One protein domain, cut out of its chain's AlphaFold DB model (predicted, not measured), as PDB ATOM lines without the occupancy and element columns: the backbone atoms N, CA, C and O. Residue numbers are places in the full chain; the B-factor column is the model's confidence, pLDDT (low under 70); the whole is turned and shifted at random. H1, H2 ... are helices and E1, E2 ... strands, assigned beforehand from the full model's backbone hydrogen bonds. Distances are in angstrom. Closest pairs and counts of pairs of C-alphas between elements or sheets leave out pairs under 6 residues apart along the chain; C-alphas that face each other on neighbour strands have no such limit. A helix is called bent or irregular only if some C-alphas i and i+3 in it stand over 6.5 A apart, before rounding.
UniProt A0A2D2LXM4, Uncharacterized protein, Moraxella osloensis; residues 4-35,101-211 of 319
ATOM      1  N   SER A   4     112.650  70.176  74.503       83.75
ATOM      2  CA  SER A   4     112.009  71.362  73.928       83.75
ATOM      3  C   SER A   4     110.995  71.006  72.839       83.75
ATOM      4  O   SER A   4     109.893  71.545  72.842       83.75
ATOM      5  N   ASP A   5     111.318  70.045  71.969       83.81
ATOM      6  CA  ASP A   5     110.406  69.582  70.914       83.81
ATOM      7  C   ASP A   5     109.125  68.977  71.507       83.81
ATOM      8  O   ASP A   5     108.042  69.149  70.958       83.81
ATOM      9  N   ILE A   6     109.237  68.292  72.650       84.50
ATOM     10  CA  ILE A   6     108.095  67.681  73.344       84.50
ATOM     11  C   ILE A   6     107.254  68.736  74.033       84.50
ATOM     12  O   ILE A   6     106.034  68.626  74.018       84.50
ATOM     13  N   VAL A   7     107.890  69.744  74.636       86.38
ATOM     14  CA  VAL A   7     107.158  70.865  75.228       86.38
ATOM     15  C   VAL A   7     106.294  71.510  74.161       86.38
ATOM     16  O   VAL A   7     105.077  71.517  74.320       86.38
ATOM     17  N   LYS A   8     106.906  71.907  73.039       86.69
ATOM     18  CA  LYS A   8     106.207  72.504  71.899       86.69
ATOM     19  C   LYS A   8     105.095  71.602  71.379       86.69
ATOM     20  O   LYS A   8     103.954  72.039  71.343       86.69
ATOM     21  N   LEU A   9     105.396  70.333  71.083       87.19
ATOM     22  CA  LEU A   9     104.406  69.351  70.623       87.19
ATOM     23  C   LEU A   9     103.173  69.294  71.533       87.19
ATOM     24  O   LEU A   9     102.047  69.228  71.051       87.19
ATOM     25  N   VAL A  10     103.393  69.299  72.846       86.75
ATOM     26  CA  VAL A  10     102.328  69.195  73.839       86.75
ATOM     27  C   VAL A  10     101.516  70.489  73.943       86.75
ATOM     28  O   VAL A  10     100.295  70.408  74.004       86.75
ATOM     29  N   VAL A  11     102.156  71.665  73.954       84.88
ATOM     30  CA  VAL A  11     101.455  72.951  74.154       84.88
ATOM     31  C   VAL A  11     100.786  73.499  72.894       84.88
ATOM     32  O   VAL A  11      99.875  74.318  72.999       84.88
ATOM     33  N   THR A  12     101.233  73.083  71.705       84.44
ATOM     34  CA  THR A  12     100.639  73.508  70.427       84.44
ATOM     35  C   THR A  12      99.614  72.522  69.884       84.44
ATOM     36  O   THR A  12      99.065  72.764  68.811       84.44
ATOM     37  N   SER A  13      99.400  71.382  70.545       84.81
ATOM     38  CA  SER A  13      98.445  70.403  70.039       84.81
ATOM     39  C   SER A  13      97.021  70.937  70.136       84.81
ATOM     40  O   SER A  13      96.585  71.384  71.189       84.81
ATOM     41  N   THR A  14      96.286  70.831  69.033       81.69
ATOM     42  CA  THR A  14      94.856  71.155  68.960       81.69
ATOM     43  C   THR A  14      93.971  69.912  68.986       81.69
ATOM     44  O   THR A  14      92.757  70.014  68.859       81.69
ATOM     45  N   ASN A  15      94.577  68.729  69.104       83.25
ATOM     46  CA  ASN A  15      93.877  67.462  69.255       83.25
ATOM     47  C   ASN A  15      94.610  66.633  70.312       83.25
ATOM     48  O   ASN A  15      95.643  66.006  70.051       83.25
ATOM     49  N   HIS A  16      94.093  66.656  71.539       80.06
ATOM     50  CA  HIS A  16      94.757  65.990  72.652       80.06
ATOM     51  C   HIS A  16      94.520  64.476  72.664       80.06
ATOM     52  O   HIS A  16      95.270  63.759  73.328       80.06
ATOM     53  N   HIS A  17      93.545  63.983  71.892       80.31
ATOM     54  CA  HIS A  17      93.360  62.555  71.651       80.31
ATOM     55  C   HIS A  17      94.501  61.990  70.794       80.31
ATOM     56  O   HIS A  17      95.206  61.089  71.242       80.31
ATOM     57  N   ASP A  18      94.764  62.589  69.630       83.75
ATOM     58  CA  ASP A  18      95.856  62.163  68.742       83.75
ATOM     59  C   ASP A  18      97.226  62.383  69.405       83.75
ATOM     60  O   ASP A  18      98.129  61.548  69.304       83.75
ATOM     61  N   LEU A  19      97.370  63.483  70.158       85.75
ATOM     62  CA  LEU A  19      98.562  63.738  70.969       85.75
ATOM     63  C   LEU A  19      98.797  62.606  71.974       85.75
ATOM     64  O   LEU A  19      99.940  62.205  72.183       85.75
ATOM     65  N   HIS A  20      97.746  62.079  72.606       81.81
ATOM     66  CA  HIS A  20      97.868  60.987  73.570       81.81
ATOM     67  C   HIS A  20      98.450  59.726  72.924       81.81
ATOM     68  O   HIS A  20      99.412  59.158  73.449       81.81
ATOM     69  N   GLU A  21      97.945  59.340  71.752       83.38
ATOM     70  CA  GLU A  21      98.466  58.203  70.987       83.38
ATOM     71  C   GLU A  21      99.916  58.428  70.540       83.38
ATOM     72  O   GLU A  21     100.782  57.564  70.732       83.38
ATOM     73  N   GLN A  22     100.215  59.622  70.020       86.12
ATOM     74  CA  GLN A  22     101.558  59.997  69.586       86.12
ATOM     75  C   GLN A  22     102.557  59.964  70.750       86.12
ATOM     76  O   GLN A  22     103.654  59.413  70.618       86.12
ATOM     77  N   LEU A  23     102.183  60.508  71.910       84.38
ATOM     78  CA  LEU A  23     103.011  60.502  73.111       84.38
ATOM     79  C   LEU A  23     103.194  59.088  73.675       84.38
ATOM     80  O   LEU A  23     104.294  58.770  74.126       84.38
ATOM     81  N   ASN A  24     102.180  58.216  73.614       81.38
ATOM     82  CA  ASN A  24     102.334  56.810  74.003       81.38
ATOM     83  C   ASN A  24     103.367  56.110  73.113       81.38
ATOM     84  O   ASN A  24     104.324  55.537  73.641       81.38
ATOM     85  N   SER A  25     103.262  56.254  71.787       83.38
ATOM     86  CA  SER A  25     104.243  55.697  70.842       83.38
ATOM     87  C   SER A  25     105.657  56.247  71.077       83.38
ATOM     88  O   SER A  25     106.648  55.509  71.052       83.38
ATOM     89  N   LEU A  26     105.781  57.548  71.359       82.94
ATOM     90  CA  LEU A  26     107.060  58.175  71.699       82.94
ATOM     91  C   LEU A  26     107.605  57.697  73.049       82.94
ATOM     92  O   LEU A  26     108.822  57.577  73.198       82.94
ATOM     93  N   SER A  27     106.743  57.389  74.018       79.38
ATOM     94  CA  SER A  27     107.152  56.875  75.327       79.38
ATOM     95  C   SER A  27     107.745  55.468  75.256       79.38
ATOM     96  O   SER A  27     108.669  55.157  76.010       79.38
ATOM     97  N   GLU A  28     107.283  54.655  74.304       78.69
ATOM     98  CA  GLU A  28     107.842  53.336  74.007       78.69
ATOM     99  C   GLU A  28     109.207  53.446  73.316       78.69
ATOM    100  O   GLU A  28     110.150  52.747  73.686       78.69
ATOM    101  N   LYS A  29     109.343  54.372  72.356       78.19
ATOM    102  CA  LYS A  29     110.586  54.600  71.592       78.19
ATOM    103  C   LYS A  29     111.664  55.346  72.386       78.19
ATOM    104  O   LYS A  29     112.857  55.125  72.181       78.19
ATOM    105  N   HIS A  30     111.266  56.226  73.305       76.81
ATOM    106  CA  HIS A  30     112.163  57.087  74.083       76.81
ATOM    107  C   HIS A  30     111.852  57.047  75.590       76.81
ATOM    108  O   HIS A  30     111.611  58.085  76.215       76.81
ATOM    109  N   PRO A  31     111.925  55.875  76.243       70.38
ATOM    110  CA  PRO A  31     111.454  55.700  77.617       70.38
ATOM    111  C   PRO A  31     112.186  56.583  78.631       70.38
ATOM    112  O   PRO A  31     111.597  56.976  79.629       70.38
ATOM    113  N   ASN A  32     113.450  56.940  78.394       65.94
ATOM    114  CA  ASN A  32     114.239  57.775  79.312       65.94
ATOM    115  C   ASN A  32     113.769  59.237  79.380       65.94
ATOM    116  O   ASN A  32     114.124  59.948  80.315       65.94
ATOM    117  N   VAL A  33     112.981  59.669  78.398       67.12
ATOM    118  CA  VAL A  33     112.425  61.020  78.297       67.12
ATOM    119  C   VAL A  33     111.105  61.128  79.073       67.12
ATOM    120  O   VAL A  33     110.847  62.132  79.732       67.12
ATOM    121  N   PHE A  34     110.299  60.061  79.039       66.88
ATOM    122  CA  PHE A  34     108.958  59.994  79.637       66.88
ATOM    123  C   PHE A  34     108.915  59.281  80.994       66.88
ATOM    124  O   PHE A  34     107.962  59.430  81.770       66.88
ATOM    125  N   LYS A  35     109.951  58.506  81.318       63.06
ATOM    126  CA  LYS A  35     110.179  58.052  82.684       63.06
ATOM    127  C   LYS A  35     110.531  59.277  83.512       63.06
ATOM    128  O   LYS A  35     111.397  60.073  83.153       63.06
ATOM    129  N   ASN A 101     104.312  56.785  85.710       62.22
ATOM    130  CA  ASN A 101     105.178  57.472  84.745       62.22
ATOM    131  C   ASN A 101     104.477  58.758  84.234       62.22
ATOM    132  O   ASN A 101     103.280  58.947  84.454       62.22
ATOM    133  N   ASN A 102     105.206  59.684  83.597       65.19
ATOM    134  CA  ASN A 102     104.612  60.976  83.210       65.19
ATOM    135  C   ASN A 102     103.467  60.819  82.194       65.19
ATOM    136  O   ASN A 102     102.544  61.626  82.210       65.19
ATOM    137  N   MET A 103     103.482  59.740  81.403       71.69
ATOM    138  CA  MET A 103     102.377  59.363  80.518       71.69
ATOM    139  C   MET A 103     101.120  58.955  81.280       71.69
ATOM    140  O   MET A 103     100.059  59.497  81.022       71.69
ATOM    141  N   GLN A 104     101.225  58.071  82.272       64.06
ATOM    142  CA  GLN A 104     100.095  57.661  83.109       64.06
ATOM    143  C   GLN A 104      99.490  58.852  83.853       64.06
ATOM    144  O   GLN A 104      98.275  58.940  83.991       64.06
ATOM    145  N   ILE A 105     100.329  59.784  84.311       64.38
ATOM    146  CA  ILE A 105      99.864  61.023  84.938       64.38
ATOM    147  C   ILE A 105      99.079  61.863  83.920       64.38
ATOM    148  O   ILE A 105      97.980  62.308  84.234       64.38
ATOM    149  N   PHE A 106      99.596  62.038  82.705       68.50
ATOM    150  CA  PHE A 106      98.892  62.750  81.638       68.50
ATOM    151  C   PHE A 106      97.554  62.098  81.274       68.50
ATOM    152  O   PHE A 106      96.548  62.801  81.249       68.50
ATOM    153  N   SER A 107      97.520  60.770  81.101       66.50
ATOM    154  CA  SER A 107      96.292  60.003  80.845       66.50
ATOM    155  C   SER A 107      95.244  60.238  81.928       66.50
ATOM    156  O   SER A 107      94.111  60.573  81.619       66.50
ATOM    157  N   LEU A 108      95.640  60.169  83.205       63.38
ATOM    158  CA  LEU A 108      94.735  60.438  84.326       63.38
ATOM    159  C   LEU A 108      94.185  61.869  84.310       63.38
ATOM    160  O   LEU A 108      93.055  62.093  84.727       63.38
ATOM    161  N   GLY A 109      94.982  62.849  83.877       61.44
ATOM    162  CA  GLY A 109      94.506  64.219  83.681       61.44
ATOM    163  C   GLY A 109      93.484  64.308  82.553       61.44
ATOM    164  O   GLY A 109      92.425  64.895  82.741       61.44
ATOM    165  N   TYR A 110      93.791  63.690  81.415       64.44
ATOM    166  CA  TYR A 110      92.940  63.663  80.230       64.44
ATOM    167  C   TYR A 110      91.583  62.981  80.490       64.44
ATOM    168  O   TYR A 110      90.544  63.544  80.154       64.44
ATOM    169  N   ASP A 111      91.573  61.839  81.183       59.72
ATOM    170  CA  ASP A 111      90.350  61.087  81.506       59.72
ATOM    171  C   ASP A 111      89.410  61.854  82.457       59.72
ATOM    172  O   ASP A 111      88.191  61.678  82.426       59.72
ATOM    173  N   VAL A 112      89.957  62.746  83.295       52.38
ATOM    174  CA  VAL A 112      89.185  63.602  84.216       52.38
ATOM    175  C   VAL A 112      88.537  64.798  83.495       52.38
ATOM    176  O   VAL A 112      87.582  65.386  84.007       52.38
ATOM    177  N   ILE A 113      88.979  65.127  82.279       53.06
ATOM    178  CA  ILE A 113      88.410  66.172  81.408       53.06
ATOM    179  C   ILE A 113      87.316  65.587  80.502       53.06
ATOM    180  O   ILE A 113      87.230  65.855  79.303       53.06
ATOM    181  N   SER A 114      86.412  64.788  81.055       51.84
ATOM    182  CA  SER A 114      85.242  64.305  80.308       51.84
ATOM    183  C   SER A 114      84.269  65.428  79.897       51.84
ATOM    184  O   SER A 114      83.281  65.164  79.218       51.84
ATOM    185  N   HIS A 115      84.545  66.683  80.274       60.69
ATOM    186  CA  HIS A 115      83.755  67.855  79.922       60.69
ATOM    187  C   HIS A 115      84.283  68.527  78.644       60.69
ATOM    188  O   HIS A 115      85.383  69.083  78.633       60.69
ATOM    189  N   GLU A 116      83.458  68.541  77.595       67.31
ATOM    190  CA  GLU A 116      83.764  69.087  76.263       67.31
ATOM    191  C   GLU A 116      84.348  70.511  76.317       67.31
ATOM    192  O   GLU A 116      85.377  70.776  75.706       67.31
ATOM    193  N   ASN A 117      83.793  71.392  77.157       66.81
ATOM    194  CA  ASN A 117      84.302  72.764  77.329       66.81
ATOM    195  C   ASN A 117      85.730  72.858  77.901       66.81
ATOM    196  O   ASN A 117      86.488  73.736  77.502       66.81
ATOM    197  N   VAL A 118      86.119  71.979  78.834       68.12
ATOM    198  CA  VAL A 118      87.486  71.990  79.393       68.12
ATOM    199  C   VAL A 118      88.468  71.521  78.321       68.12
ATOM    200  O   VAL A 118      89.543  72.099  78.179       68.12
ATOM    201  N   ARG A 119      88.075  70.509  77.535       72.56
ATOM    202  CA  ARG A 119      88.861  70.002  76.409       72.56
ATOM    203  C   ARG A 119      89.038  71.073  75.336       72.56
ATOM    204  O   ARG A 119      90.170  71.381  74.991       72.56
ATOM    205  N   ALA A 120      87.943  71.705  74.918       75.94
ATOM    206  CA  ALA A 120      87.961  72.780  73.937       75.94
ATOM    207  C   ALA A 120      88.892  73.924  74.366       75.94
ATOM    208  O   ALA A 120      89.682  74.394  73.564       75.94
ATOM    209  N   ILE A 121      88.879  74.347  75.632       76.19
ATOM    210  CA  ILE A 121      89.794  75.403  76.091       76.19
ATOM    211  C   ILE A 121      91.245  74.914  76.140       76.19
ATOM    212  O   ILE A 121      92.144  75.639  75.728       76.19
ATOM    213  N   ALA A 122      91.492  73.701  76.635       74.81
ATOM    214  CA  ALA A 122      92.850  73.195  76.790       74.81
ATOM    215  C   ALA A 122      93.541  72.861  75.452       74.81
ATOM    216  O   ALA A 122      94.761  72.977  75.372       74.81
ATOM    217  N   GLU A 123      92.771  72.484  74.427       79.81
ATOM    218  CA  GLU A 123      93.235  72.244  73.048       79.81
ATOM    219  C   GLU A 123      93.445  73.544  72.254       79.81
ATOM    220  O   GLU A 123      94.101  73.542  71.217       79.81
ATOM    221  N   HIS A 124      92.924  74.679  72.727       79.50
ATOM    222  CA  HIS A 124      93.076  75.969  72.055       79.50
ATOM    223  C   HIS A 124      93.971  76.892  72.881       79.50
ATOM    224  O   HIS A 124      93.496  77.786  73.582       79.50
ATOM    225  N   ASN A 125      95.285  76.677  72.783       79.00
ATOM    226  CA  ASN A 125      96.276  77.620  73.296       79.00
ATOM    227  C   ASN A 125      96.091  78.990  72.617       79.00
ATOM    228  O   ASN A 125      96.022  79.080  71.393       79.00
ATOM    229  N   GLN A 126      96.002  80.053  73.415       75.81
ATOM    230  CA  GLN A 126      95.647  81.401  72.967       75.81
ATOM    231  C   GLN A 126      96.853  82.342  72.921       75.81
ATOM    232  O   GLN A 126      96.676  83.553  73.032       75.81
ATOM    233  N   ILE A 127      98.081  81.822  72.792       82.94
ATOM    234  CA  ILE A 127      99.232  82.701  72.564       82.94
ATOM    235  C   ILE A 127      99.071  83.391  71.215       82.94
ATOM    236  O   ILE A 127      99.171  82.783  70.152       82.94
ATOM    237  N   ASP A 128      98.881  84.695  71.288       80.00
ATOM    238  CA  ASP A 128      98.753  85.598  70.161       80.00
ATOM    239  C   ASP A 128      99.668  86.822  70.338       80.00
ATOM    240  O   ASP A 128     100.405  86.962  71.321       80.00
ATOM    241  N   ALA A 129      99.623  87.742  69.372       75.69
ATOM    242  CA  ALA A 129     100.408  88.976  69.414       75.69
ATOM    243  C   ALA A 129     100.088  89.866  70.635       75.69
ATOM    244  O   ALA A 129     100.930  90.667  71.043       75.69
ATOM    245  N   ASN A 130      98.903  89.715  71.237       80.06
ATOM    246  CA  ASN A 130      98.431  90.524  72.359       80.06
ATOM    247  C   ASN A 130      98.684  89.878  73.722       80.06
ATOM    248  O   ASN A 130      98.537  90.546  74.743       80.06
ATOM    249  N   SER A 131      99.118  88.620  73.768       83.69
ATOM    250  CA  SER A 131      99.324  87.882  75.017       83.69
ATOM    251  C   SER A 131     100.345  88.547  75.946       83.69
ATOM    252  O   SER A 131     100.237  88.453  77.167       83.69
ATOM    253  N   LYS A 132     101.303  89.296  75.383       85.12
ATOM    254  CA  LYS A 132     102.282  90.087  76.148       85.12
ATOM    255  C   LYS A 132     101.709  91.377  76.748       85.12
ATOM    256  O   LYS A 132     102.301  91.936  77.662       85.12
ATOM    257  N   ASN A 133     100.559  91.832  76.253       79.31
ATOM    258  CA  ASN A 133      99.861  93.024  76.733       79.31
ATOM    259  C   ASN A 133      98.830  92.691  77.827       79.31
ATOM    260  O   ASN A 133      98.122  93.581  78.294       79.31
ATOM    261  N   LEU A 134      98.716  91.418  78.225       79.81
ATOM    262  CA  LEU A 134      97.777  90.997  79.259       79.81
ATOM    263  C   LEU A 134      98.176  91.584  80.626       79.81
ATOM    264  O   LEU A 134      99.366  91.587  80.953       79.81
ATOM    265  N   PRO A 135      97.212  92.016  81.468       71.56
ATOM    266  CA  PRO A 135      97.494  92.789  82.685       71.56
ATOM    267  C   PRO A 135      98.474  92.141  83.675       71.56
ATOM    268  O   PRO A 135      99.151  92.843  84.419       71.56
ATOM    269  N   LEU A 136      98.561  90.806  83.693       75.31
ATOM    270  CA  LEU A 136      99.428  90.049  84.603       75.31
ATOM    271  C   LEU A 136     100.695  89.496  83.940       75.31
ATOM    272  O   LEU A 136     101.502  88.865  84.622       75.31
ATOM    273  N   TYR A 137     100.881  89.703  82.631       80.25
ATOM    274  CA  TYR A 137     101.983  89.097  81.882       80.25
ATOM    275  C   TYR A 137     103.346  89.506  82.446       80.25
ATOM    276  O   TYR A 137     104.139  88.638  82.804       80.25
ATOM    277  N   GLN A 138     103.592  90.813  82.581       80.69
ATOM    278  CA  GLN A 138     104.903  91.340  82.966       80.69
ATOM    279  C   GLN A 138     105.341  90.843  84.350       80.69
ATOM    280  O   GLN A 138     106.437  90.307  84.491       80.69
ATOM    281  N   ALA A 139     104.461  90.930  85.351       69.62
ATOM    282  CA  ALA A 139     104.769  90.483  86.709       69.62
ATOM    283  C   ALA A 139     105.036  88.967  86.779       69.62
ATOM    284  O   ALA A 139     105.944  88.517  87.478       69.62
ATOM    285  N   ARG A 140     104.269  88.161  86.032       79.19
ATOM    286  CA  ARG A 140     104.461  86.703  85.972       79.19
ATOM    287  C   ARG A 140     105.738  86.322  85.227       79.19
ATOM    288  O   ARG A 140     106.433  85.402  85.649       79.19
ATOM    289  N   TYR A 141     106.064  87.046  84.159       84.38
ATOM    290  CA  TYR A 141     107.308  86.889  83.414       84.38
ATOM    291  C   TYR A 141     108.529  87.193  84.291       84.38
ATOM    292  O   TYR A 141     109.423  86.356  84.408       84.38
ATOM    293  N   GLU A 142     108.543  88.349  84.962       77.25
ATOM    294  CA  GLU A 142     109.627  88.754  85.866       77.25
ATOM    295  C   GLU A 142     109.827  87.735  86.988       77.25
ATOM    296  O   GLU A 142     110.952  87.312  87.263       77.25
ATOM    297  N   PHE A 143     108.725  87.271  87.578       76.88
ATOM    298  CA  PHE A 143     108.762  86.247  88.610       76.88
ATOM    299  C   PHE A 143     109.313  84.912  88.083       76.88
ATOM    300  O   PHE A 143     110.136  84.274  88.741       76.88
ATOM    301  N   ALA A 144     108.897  84.482  86.889       79.81
ATOM    302  CA  ALA A 144     109.406  83.262  86.268       79.81
ATOM    303  C   ALA A 144     110.915  83.355  85.975       79.81
ATOM    304  O   ALA A 144     111.642  82.401  86.266       79.81
ATOM    305  N   CYS A 145     111.405  84.501  85.484       82.50
ATOM    306  CA  CYS A 145     112.837  84.766  85.317       82.50
ATOM    307  C   CYS A 145     113.586  84.691  86.654       82.50
ATOM    308  O   CYS A 145     114.599  83.994  86.756       82.50
ATOM    309  N   GLN A 146     113.065  85.345  87.698       76.94
ATOM    310  CA  GLN A 146     113.661  85.332  89.035       76.94
ATOM    311  C   GLN A 146     113.745  83.910  89.601       76.94
ATOM    312  O   GLN A 146     114.814  83.485  90.043       76.94
ATOM    313  N   HIS A 147     112.642  83.159  89.565       72.69
ATOM    314  CA  HIS A 147     112.585  81.811  90.121       72.69
ATOM    315  C   HIS A 147     113.490  80.835  89.364       72.69
ATOM    316  O   HIS A 147     114.261  80.099  89.976       72.69
ATOM    317  N   MET A 148     113.439  80.851  88.029       79.19
ATOM    318  CA  MET A 148     114.288  79.989  87.202       79.19
ATOM    319  C   MET A 148     115.741  80.487  87.132       79.19
ATOM    320  O   MET A 148     116.582  79.844  86.504       79.19
ATOM    321  N   LYS A 149     116.056  81.613  87.796       82.25
ATOM    322  CA  LYS A 149     117.364  82.290  87.785       82.25
ATOM    323  C   LYS A 149     117.861  82.539  86.357       82.25
ATOM    324  O   LYS A 149     119.062  82.465  86.099       82.25
ATOM    325  N   SER A 150     116.933  82.790  85.440       84.94
ATOM    326  CA  SER A 150     117.152  82.921  84.000       84.94
ATOM    327  C   SER A 150     117.064  84.386  83.584       84.94
ATOM    328  O   SER A 150     116.314  85.149  84.192       84.94
ATOM    329  N   GLN A 151     117.807  84.786  82.549       84.69
ATOM    330  CA  GLN A 151     117.629  86.125  81.969       84.69
ATOM    331  C   GLN A 151     116.356  86.201  81.129       84.69
ATOM    332  O   GLN A 151     115.767  87.273  80.994       84.69
ATOM    333  N   GLN A 152     115.928  85.063  80.583       88.31
ATOM    334  CA  GLN A 152     114.762  84.987  79.727       88.31
ATOM    335  C   GLN A 152     113.992  83.685  79.945       88.31
ATOM    336  O   GLN A 152     114.558  82.604  80.108       88.31
ATOM    337  N   VAL A 153     112.669  83.792  79.900       91.31
ATOM    338  CA  VAL A 153     111.751  82.653  79.828       91.31
ATOM    339  C   VAL A 153     110.829  82.824  78.622       91.31
ATOM    340  O   VAL A 153     110.608  83.942  78.152       91.31
ATOM    341  N   GLU A 154     110.298  81.731  78.092       92.75
ATOM    342  CA  GLU A 154     109.346  81.740  76.979       92.75
ATOM    343  C   GLU A 154     107.932  81.502  77.515       92.75
ATOM    344  O   GLU A 154     107.732  80.647  78.375       92.75
ATOM    345  N   LEU A 155     106.948  82.274  77.042       93.06
ATOM    346  CA  LEU A 155     105.534  81.973  77.279       93.06
ATOM    347  C   LEU A 155     105.138  80.860  76.303       93.06
ATOM    348  O   LEU A 155     105.145  81.087  75.098       93.06
ATOM    349  N   GLU A 156     104.808  79.685  76.830       92.75
ATOM    350  CA  GLU A 156     104.508  78.470  76.055       92.75
ATOM    351  C   GLU A 156     103.020  78.175  75.951       92.75
ATOM    352  O   GLU A 156     102.557  77.623  74.954       92.75
ATOM    353  N   ALA A 157     102.243  78.568  76.963       90.38
ATOM    354  CA  ALA A 157     100.796  78.530  76.842       90.38
ATOM    355  C   ALA A 157     100.108  79.684  77.564       90.38
ATOM    356  O   ALA A 157     100.555  80.139  78.619       90.38
ATOM    357  N   CYS A 158      98.995  80.128  76.995       89.12
ATOM    358  CA  CYS A 158      98.107  81.123  77.570       89.12
ATOM    359  C   CYS A 158      96.668  80.659  77.360       89.12
ATOM    360  O   CYS A 158      96.266  80.372  76.236       89.12
ATOM    361  N   TYR A 159      95.894  80.583  78.438       85.00
ATOM    362  CA  TYR A 159      94.493  80.182  78.384       85.00
ATOM    363  C   TYR A 159      93.626  81.192  79.118       85.00
ATOM    364  O   TYR A 159      94.080  81.851  80.059       85.00
ATOM    365  N   MET A 160      92.358  81.257  78.711       78.44
ATOM    366  CA  MET A 160      91.323  82.042  79.385       78.44
ATOM    367  C   MET A 160      91.732  83.512  79.552       78.44
ATOM    368  O   MET A 160      91.732  84.042  80.656       78.44
ATOM    369  N   GLY A 161      92.166  84.156  78.463       76.75
ATOM    370  CA  GLY A 161      92.545  85.575  78.498       76.75
ATOM    371  C   GLY A 161      93.728  85.892  79.421       76.75
ATOM    372  O   GLY A 161      93.864  87.024  79.876       76.75
ATOM    373  N   GLY A 162      94.578  84.904  79.718       72.44
ATOM    374  CA  GLY A 162      95.735  85.072  80.590       72.44
ATOM    375  C   GLY A 162      95.517  84.668  82.033       72.44
ATOM    376  O   GLY A 162      96.453  84.794  82.818       72.44
ATOM    377  N   ASP A 163      94.353  84.147  82.414       75.38
ATOM    378  CA  ASP A 163      94.158  83.650  83.777       75.38
ATOM    379  C   ASP A 163      95.098  82.491  84.091       75.38
ATOM    380  O   ASP A 163      95.598  82.406  85.215       75.38
ATOM    381  N   ILE A 164      95.404  81.665  83.083       82.69
ATOM    382  CA  ILE A 164      96.386  80.585  83.158       82.69
ATOM    383  C   ILE A 164      97.516  80.859  82.163       82.69
ATOM    384  O   ILE A 164      97.268  81.039  80.971       82.69
ATOM    385  N   MET A 165      98.761  80.872  82.640       85.94
ATOM    386  CA  MET A 165      99.957  81.087  81.815       85.94
ATOM    387  C   MET A 165     101.033  80.061  82.158       85.94
ATOM    388  O   MET A 165     101.350  79.872  83.328       85.94
ATOM    389  N   LEU A 166     101.625  79.432  81.149       92.44
ATOM    390  CA  LEU A 166     102.758  78.523  81.284       92.44
ATOM    391  C   LEU A 166     104.008  79.195  80.718       92.44
ATOM    392  O   LEU A 166     104.048  79.516  79.533       92.44
ATOM    393  N   PHE A 167     105.036  79.345  81.548       92.25
ATOM    394  CA  PHE A 167     106.365  79.778  81.132       92.25
ATOM    395  C   PHE A 167     107.350  78.612  81.168       92.25
ATOM    396  O   PHE A 167     107.292  77.777  82.071       92.25
ATOM    397  N   ALA A 168     108.287  78.585  80.225       93.25
ATOM    398  CA  ALA A 168     109.373  77.616  80.170       93.25
ATOM    399  C   ALA A 168     110.739  78.304  80.127       93.25
ATOM    400  O   ALA A 168     110.908  79.356  79.516       93.25
ATOM    401  N   CYS A 169     111.731  77.681  80.758       92.00
ATOM    402  CA  CYS A 169     113.133  78.041  80.591       92.00
ATOM    403  C   CYS A 169     113.876  76.901  79.892       92.00
ATOM    404  O   CYS A 169     113.840  75.753  80.347       92.00
ATOM    405  N   TYR A 170     114.575  77.233  78.808       89.31
ATOM    406  CA  TYR A 170     115.383  76.298  78.021       89.31
ATOM    407  C   TYR A 170     116.891  76.478  78.231       89.31
ATOM    408  O   TYR A 170     117.678  75.754  77.621       89.31
ATOM    409  N   GLU A 171     117.312  77.415  79.089       84.25
ATOM    410  CA  GLU A 171     118.730  77.661  79.360       84.25
ATOM    411  C   GLU A 171     119.416  76.412  79.939       84.25
ATOM    412  O   GLU A 171     118.905  75.730  80.838       84.25
ATOM    413  N   GLN A 172     120.614  76.112  79.434       74.50
ATOM    414  CA  GLN A 172     121.389  74.950  79.853       74.50
ATOM    415  C   GLN A 172     121.721  75.038  81.353       74.50
ATOM    416  O   GLN A 172     122.348  75.987  81.814       74.50
ATOM    417  N   GLY A 173     121.294  74.033  82.123       69.38
ATOM    418  CA  GLY A 173     121.474  73.995  83.580       69.38
ATOM    419  C   GLY A 173     120.380  74.698  84.395       69.38
ATOM    420  O   GLY A 173     120.400  74.588  85.617       69.38
ATOM    421  N   LYS A 174     119.407  75.357  83.749       76.00
ATOM    422  CA  LYS A 174     118.280  76.053  84.400       76.00
ATOM    423  C   LYS A 174     116.940  75.711  83.740       76.00
ATOM    424  O   LYS A 174     116.074  76.563  83.574       76.00
ATOM    425  N   THR A 175     116.768  74.458  83.322       80.94
ATOM    426  CA  THR A 175     115.577  74.042  82.574       80.94
ATOM    427  C   THR A 175     114.383  73.776  83.487       80.94
ATOM    428  O   THR A 175     114.491  72.953  84.400       80.94
ATOM    429  N   GLY A 176     113.223  74.362  83.197       84.69
ATOM    430  CA  GLY A 176     112.018  74.154  84.001       84.69
ATOM    431  C   GLY A 176     110.766  74.787  83.414       84.69
ATOM    432  O   GLY A 176     110.803  75.378  82.337       84.69
ATOM    433  N   LEU A 177     109.654  74.616  84.128       85.69
ATOM    434  CA  LEU A 177     108.344  75.144  83.767       85.69
ATOM    435  C   LEU A 177     107.701  75.817  84.981       85.69
ATOM    436  O   LEU A 177     107.836  75.326  86.103       85.69
ATOM    437  N   VAL A 178     106.947  76.885  84.748       82.94
ATOM    438  CA  VAL A 178     106.127  77.558  85.763       82.94
ATOM    439  C   VAL A 178     104.728  77.760  85.206       82.94
ATOM    440  O   VAL A 178     104.569  78.379  84.158       82.94
ATOM    441  N   VAL A 179     103.713  77.247  85.898       82.25
ATOM    442  CA  VAL A 179     102.303  77.464  85.554       82.25
ATOM    443  C   VAL A 179     101.704  78.442  86.547       82.25
ATOM    444  O   VAL A 179     101.614  78.135  87.729       82.25
ATOM    445  N   PHE A 180     101.245  79.591  86.074       75.88
ATOM    446  CA  PHE A 180     100.410  80.517  86.830       75.88
ATOM    447  C   PHE A 180      98.943  80.230  86.557       75.88
ATOM    448  O   PHE A 180      98.571  79.923  85.426       75.88
ATOM    449  N   HIS A 181      98.107  80.383  87.574       73.94
ATOM    450  CA  HIS A 181      96.654  80.349  87.465       73.94
ATOM    451  C   HIS A 181      96.033  81.342  88.460       73.94
ATOM    452  O   HIS A 181      96.706  81.891  89.329       73.94
ATOM    453  N   GLN A 182      94.723  81.554  88.373       59.69
ATOM    454  CA  GLN A 182      93.980  82.477  89.245       59.69
ATOM    455  C   GLN A 182      94.160  82.268  90.763       59.69
ATOM    456  O   GLN A 182      93.999  83.212  91.530       59.69
ATOM    457  N   ASN A 183      94.480  81.045  91.201       52.56
ATOM    458  CA  ASN A 183      94.547  80.681  92.621       52.56
ATOM    459  C   ASN A 183      95.986  80.428  93.096       52.56
ATOM    460  O   ASN A 183      96.178  80.023  94.240       52.56
ATOM    461  N   GLY A 184      96.994  80.624  92.242       57.88
ATOM    462  CA  GLY A 184      98.369  80.316  92.608       57.88
ATOM    463  C   GLY A 184      99.294  80.079  91.424       57.88
ATOM    464  O   GLY A 184      99.078  80.549  90.306       57.88
ATOM    465  N   MET A 185     100.370  79.360  91.707       64.06
ATOM    466  CA  MET A 185     101.387  78.990  90.737       64.06
ATOM    467  C   MET A 185     102.017  77.657  91.123       64.06
ATOM    468  O   MET A 185     102.101  77.338  92.306       64.06
ATOM    469  N   GLU A 186     102.484  76.924  90.122       62.50
ATOM    470  CA  GLU A 186     103.100  75.611  90.261       62.50
ATOM    471  C   GLU A 186     104.413  75.565  89.481       62.50
ATOM    472  O   GLU A 186     104.514  76.116  88.381       62.50
ATOM    473  N   PHE A 187     105.413  74.878  90.029       70.31
ATOM    474  CA  PHE A 187     106.765  74.882  89.486       70.31
ATOM    475  C   PHE A 187     107.240  73.464  89.206       70.31
ATOM    476  O   PHE A 187     107.107  72.556  90.027       70.31
ATOM    477  N   PHE A 188     107.859  73.281  88.045       75.56
ATOM    478  CA  PHE A 188     108.349  71.988  87.606       75.56
ATOM    479  C   PHE A 188     109.821  72.080  87.211       75.56
ATOM    480  O   PHE A 188     110.177  72.652  86.183       75.56
ATOM    481  N   SER A 189     110.676  71.458  88.023       71.69
ATOM    482  CA  SER A 189     112.101  71.300  87.734       71.69
ATOM    483  C   SER A 189     112.285  70.282  86.598       71.69
ATOM    484  O   SER A 189     111.969  69.095  86.750       71.69
ATOM    485  N   GLY A 190     112.738  70.760  85.434       78.38
ATOM    486  CA  GLY A 190     112.943  69.976  84.214       78.38
ATOM    487  C   GLY A 190     111.776  69.975  83.212       78.38
ATOM    488  O   GLY A 190     110.609  69.773  83.546       78.38
ATOM    489  N   LEU A 191     112.115  70.096  81.923       81.94
ATOM    490  CA  LEU A 191     111.156  70.099  80.802       81.94
ATOM    491  C   LEU A 191     110.429  68.755  80.617       81.94
ATOM    492  O   LEU A 191     109.324  68.698  80.085       81.94
ATOM    493  N   ASN A 192     111.001  67.655  81.116       77.19
ATOM    494  CA  ASN A 192     110.374  66.327  81.098       77.19
ATOM    495  C   ASN A 192     109.094  66.241  81.951       77.19
ATOM    496  O   ASN A 192     108.397  65.222  81.923       77.19
ATOM    497  N   LYS A 193     108.785  67.286  82.726       77.75
ATOM    498  CA  LYS A 193     107.576  67.404  83.542       77.75
ATOM    499  C   LYS A 193     106.410  68.071  82.806       77.75
ATOM    500  O   LYS A 193     105.349  68.189  83.412       77.75
ATOM    501  N   ILE A 194     106.542  68.429  81.524       85.25
ATOM    502  CA  ILE A 194     105.470  69.090  80.752       85.25
ATOM    503  C   ILE A 194     104.127  68.359  80.811       85.25
ATOM    504  O   ILE A 194     103.088  68.973  80.994       85.25
ATOM    505  N   LEU A 195     104.140  67.031  80.776       80.75
ATOM    506  CA  LEU A 195     102.932  66.215  80.894       80.75
ATOM    507  C   LEU A 195     102.221  66.365  82.249       80.75
ATOM    508  O   LEU A 195     100.997  66.277  82.337       80.75
ATOM    509  N   ARG A 196     102.984  66.626  83.317       76.44
ATOM    510  CA  ARG A 196     102.434  66.961  84.636       76.44
ATOM    511  C   ARG A 196     101.911  68.396  84.666       76.44
ATOM    512  O   ARG A 196     100.847  68.617  85.235       76.44
ATOM    513  N   ALA A 197     102.625  69.330  84.037       79.50
ATOM    514  CA  ALA A 197     102.186  70.717  83.896       79.50
ATOM    515  C   ALA A 197     100.869  70.812  83.109       79.50
ATOM    516  O   ALA A 197      99.940  71.473  83.557       79.50
ATOM    517  N   MET A 198     100.721  70.056  82.018       82.62
ATOM    518  CA  MET A 198      99.463  69.982  81.268       82.62
ATOM    519  C   MET A 198      98.326  69.389  82.079       82.62
ATOM    520  O   MET A 198      97.233  69.943  82.090       82.62
ATOM    521  N   ARG A 199      98.577  68.305  82.823       76.12
ATOM    522  CA  ARG A 199      97.580  67.790  83.767       76.12
ATOM    523  C   ARG A 199      97.139  68.873  84.752       76.12
ATOM    524  O   ARG A 199      95.960  68.961  85.062       76.12
ATOM    525  N   PHE A 200      98.071  69.668  85.266       74.00
ATOM    526  CA  PHE A 200      97.741  70.760  86.173       74.00
ATOM    527  C   PHE A 200      96.891  71.839  85.486       74.00
ATOM    528  O   PHE A 200      95.871  72.244  86.036       74.00
ATOM    529  N   ILE A 201      97.245  72.234  84.261       80.44
ATOM    530  CA  ILE A 201      96.461  73.171  83.439       80.44
ATOM    531  C   ILE A 201      95.031  72.660  83.249       80.44
ATOM    532  O   ILE A 201      94.084  73.417  83.429       80.44
ATOM    533  N   TYR A 202      94.852  71.369  82.973       75.62
ATOM    534  CA  TYR A 202      93.532  70.753  82.857       75.62
ATOM    535  C   TYR A 202      92.673  70.920  84.113       75.62
ATOM    536  O   TYR A 202      91.497  71.272  84.013       75.62
ATOM    537  N   TYR A 203      93.256  70.712  85.296       70.38
ATOM    538  CA  TYR A 203      92.560  70.978  86.555       70.38
ATOM    539  C   TYR A 203      92.275  72.467  86.734       70.38
ATOM    540  O   TYR A 203      91.146  72.817  87.049       70.38
ATOM    541  N   ALA A 204      93.236  73.345  86.448       70.75
ATOM    542  CA  ALA A 204      93.053  74.787  86.582       70.75
ATOM    543  C   ALA A 204      91.948  75.339  85.656       70.75
ATOM    544  O   ALA A 204      91.186  76.211  86.072       70.75
ATOM    545  N   VAL A 205      91.824  74.830  84.425       73.50
ATOM    546  CA  VAL A 205      90.720  75.163  83.505       73.50
ATOM    547  C   VAL A 205      89.397  74.607  84.036       73.50
ATOM    548  O   VAL A 205      88.394  75.318  84.062       73.50
ATOM    549  N   SER A 206      89.389  73.356  84.504       71.88
ATOM    550  CA  SER A 206      88.207  72.724  85.101       71.88
ATOM    551  C   SER A 206      87.690  73.504  86.312       71.88
ATOM    552  O   SER A 206      86.503  73.809  86.388       71.88
ATOM    553  N   ASP A 207      88.582  73.915  87.210       62.72
ATOM    554  CA  ASP A 207      88.260  74.708  88.397       62.72
ATOM    555  C   ASP A 207      87.767  76.115  88.034       62.72
ATOM    556  O   ASP A 207      86.855  76.636  88.671       62.72
ATOM    557  N   ASN A 208      88.320  76.725  86.980       62.69
ATOM    558  CA  ASN A 208      87.820  77.990  86.439       62.69
ATOM    559  C   ASN A 208      86.386  77.870  85.901       62.69
ATOM    560  O   ASN A 208      85.541  78.701  86.225       62.69
ATOM    561  N   LEU A 209      86.099  76.835  85.108       63.88
ATOM    562  CA  LEU A 209      84.779  76.631  84.501       63.88
ATOM    563  C   LEU A 209      83.714  76.186  85.513       63.88
ATOM    564  O   LEU A 209      82.541  76.524  85.371       63.88
ATOM    565  N   ARG A 210      84.113  75.466  86.567       55.66
ATOM    566  CA  ARG A 210      83.219  75.032  87.654       55.66
ATOM    567  C   ARG A 210      82.726  76.172  88.546       55.66
ATOM    568  O   ARG A 210      81.791  75.957  89.314       55.66
ATOM    569  N   LYS A 211      83.261  77.392  88.406       46.66
ATOM    570  CA  LYS A 211      82.783  78.585  89.128       46.66
ATOM    571  C   LYS A 211      81.321  78.967  88.842       46.66
ATOM    572  O   LYS A 211      80.813  79.856  89.517       46.66
TER     573      LYS A 211
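AT A GLANCE: This is residues 4 to 35 and 101 to 211 of the 319 residues of an uncharacterized protein of Moraxella osloensis (UniProt A0A2D2LXM4). A four-stranded sheet stands in the middle, with H6 covering one face and H7 and H1, side by side, covering the other; beyond these two, farther from the sheet, H2 and H4 lie side by side, with H4 packed on H7. H5 packs on residues 201 to 209 of H7, and a long link, residues 124 to 136, leads from it past the E1 edge of the sheet to H6. The printed part has 143 residues with seven named helices and four named strands, in the order H1 H2 H3 H4 H5 H6 E1 E2 E3 E4 H7, and its class is mixed, helices and strands. The sheet has the order E1 E2 E3 E4 and is antiparallel throughout. The whole is compact and rounded, with a radius of gyration of the C-alphas of 14.5 A and spans of 39 by 38 by 25 A.

IN THESE COORDINATES: H1, residues 4 to 11, begins at C-alpha 4 at (112.009, 71.362, 73.928) and is 10.7 A long from first to last C-alpha. H2, residues 16 to 29, is 19.5 A long, and the short H3, residues 31 to 34, follows. After the cut come H4, residues 102 to 112, 15.7 A long, and H5, residues 116 to 123. H6, residues 137 to 147, is 15.3 A long. The strands are E1, residues 154 to 159, 15.0 A; E2, residues 164 to 169, 17.1 A, beginning at C-alpha 164 at (96.386, 80.585, 83.158); E3, residues 176 to 181, 16.9 A; and E4, residues 184 to 189, 17.1 A. H7, residues 191 to 211, is the longest helix, 30.8 A, and ends at C-alpha 211 at (82.783, 78.585, 89.128). H7 is irregular, with C-alphas 192 and 195 7.4 A apart, and has a kink of 28 degrees near residue 198.

HOW THE PARTS SIT: H1 is on the sheet at a height of 9.4 A; it lies over E1 and runs along the strands, at 5 degrees to E1 on the local plane. It touches H7 at residues 191 to 198 of H7, the closest C-alphas being those of Val 7 and Ile 194, 6.0 A apart, at a shallow tilt of 17 degrees, the same way. H2 touches H4, closest at the C-alphas of Asn 24 and Met 103, 7.0 A. H3 is close to H2 but not clearly touching, with the C-alphas of Ser 27 and Phe 34 5.6 A apart. H4 touches H7, closest at the C-alphas of Gly 109 and Arg 199, 4.7 A, at a shallow tilt of 14 degrees. H5 touches H7, closest at the C-alphas of Val 118 and Ser 206, 5.8 A, at a tilt of 37 degrees, only just steep; it only grazes the sheet, with residues 121 to 123. H6, at a height of 9.2 A on the face opposite to H1 and H7, lies over E2 and E3, slantwise to the strands at 40 degrees to E2 on the local plane. The strands form a meander, each the antiparallel neighbour of the one before. Within hydrogen-bond range are N 156 and O 166 of E1 and E2, 2.8 A; N 167 and O 178 of E2 and E3, 2.8 A; and N 179 and O 186 of E3 and E4, 2.8 A. H7, the hub, is on the sheet at a height of 8.2 A and runs along the strands, at 0 degrees to E3 on the local plane. Every O i to N i+4 pair is within hydrogen-bond range in H1, H2, H4, H5 and H6; in H7 it is 14 of 17, and H3 is too short for such a pair.

THE WHOLE: The two C-alphas farthest apart are those of Lys 29 and Pro 135, 41.9 A. Residues 36 to 100 are not printed, and C-alphas 35 and 101 are 5.4 A apart across this cut. Of the links printed whole, H5 to H6 is long. The mean pLDDT of the printed part is 76.6; 33 residues are under 70, among them 104 to 118, 182 to 186 and 207 to 211.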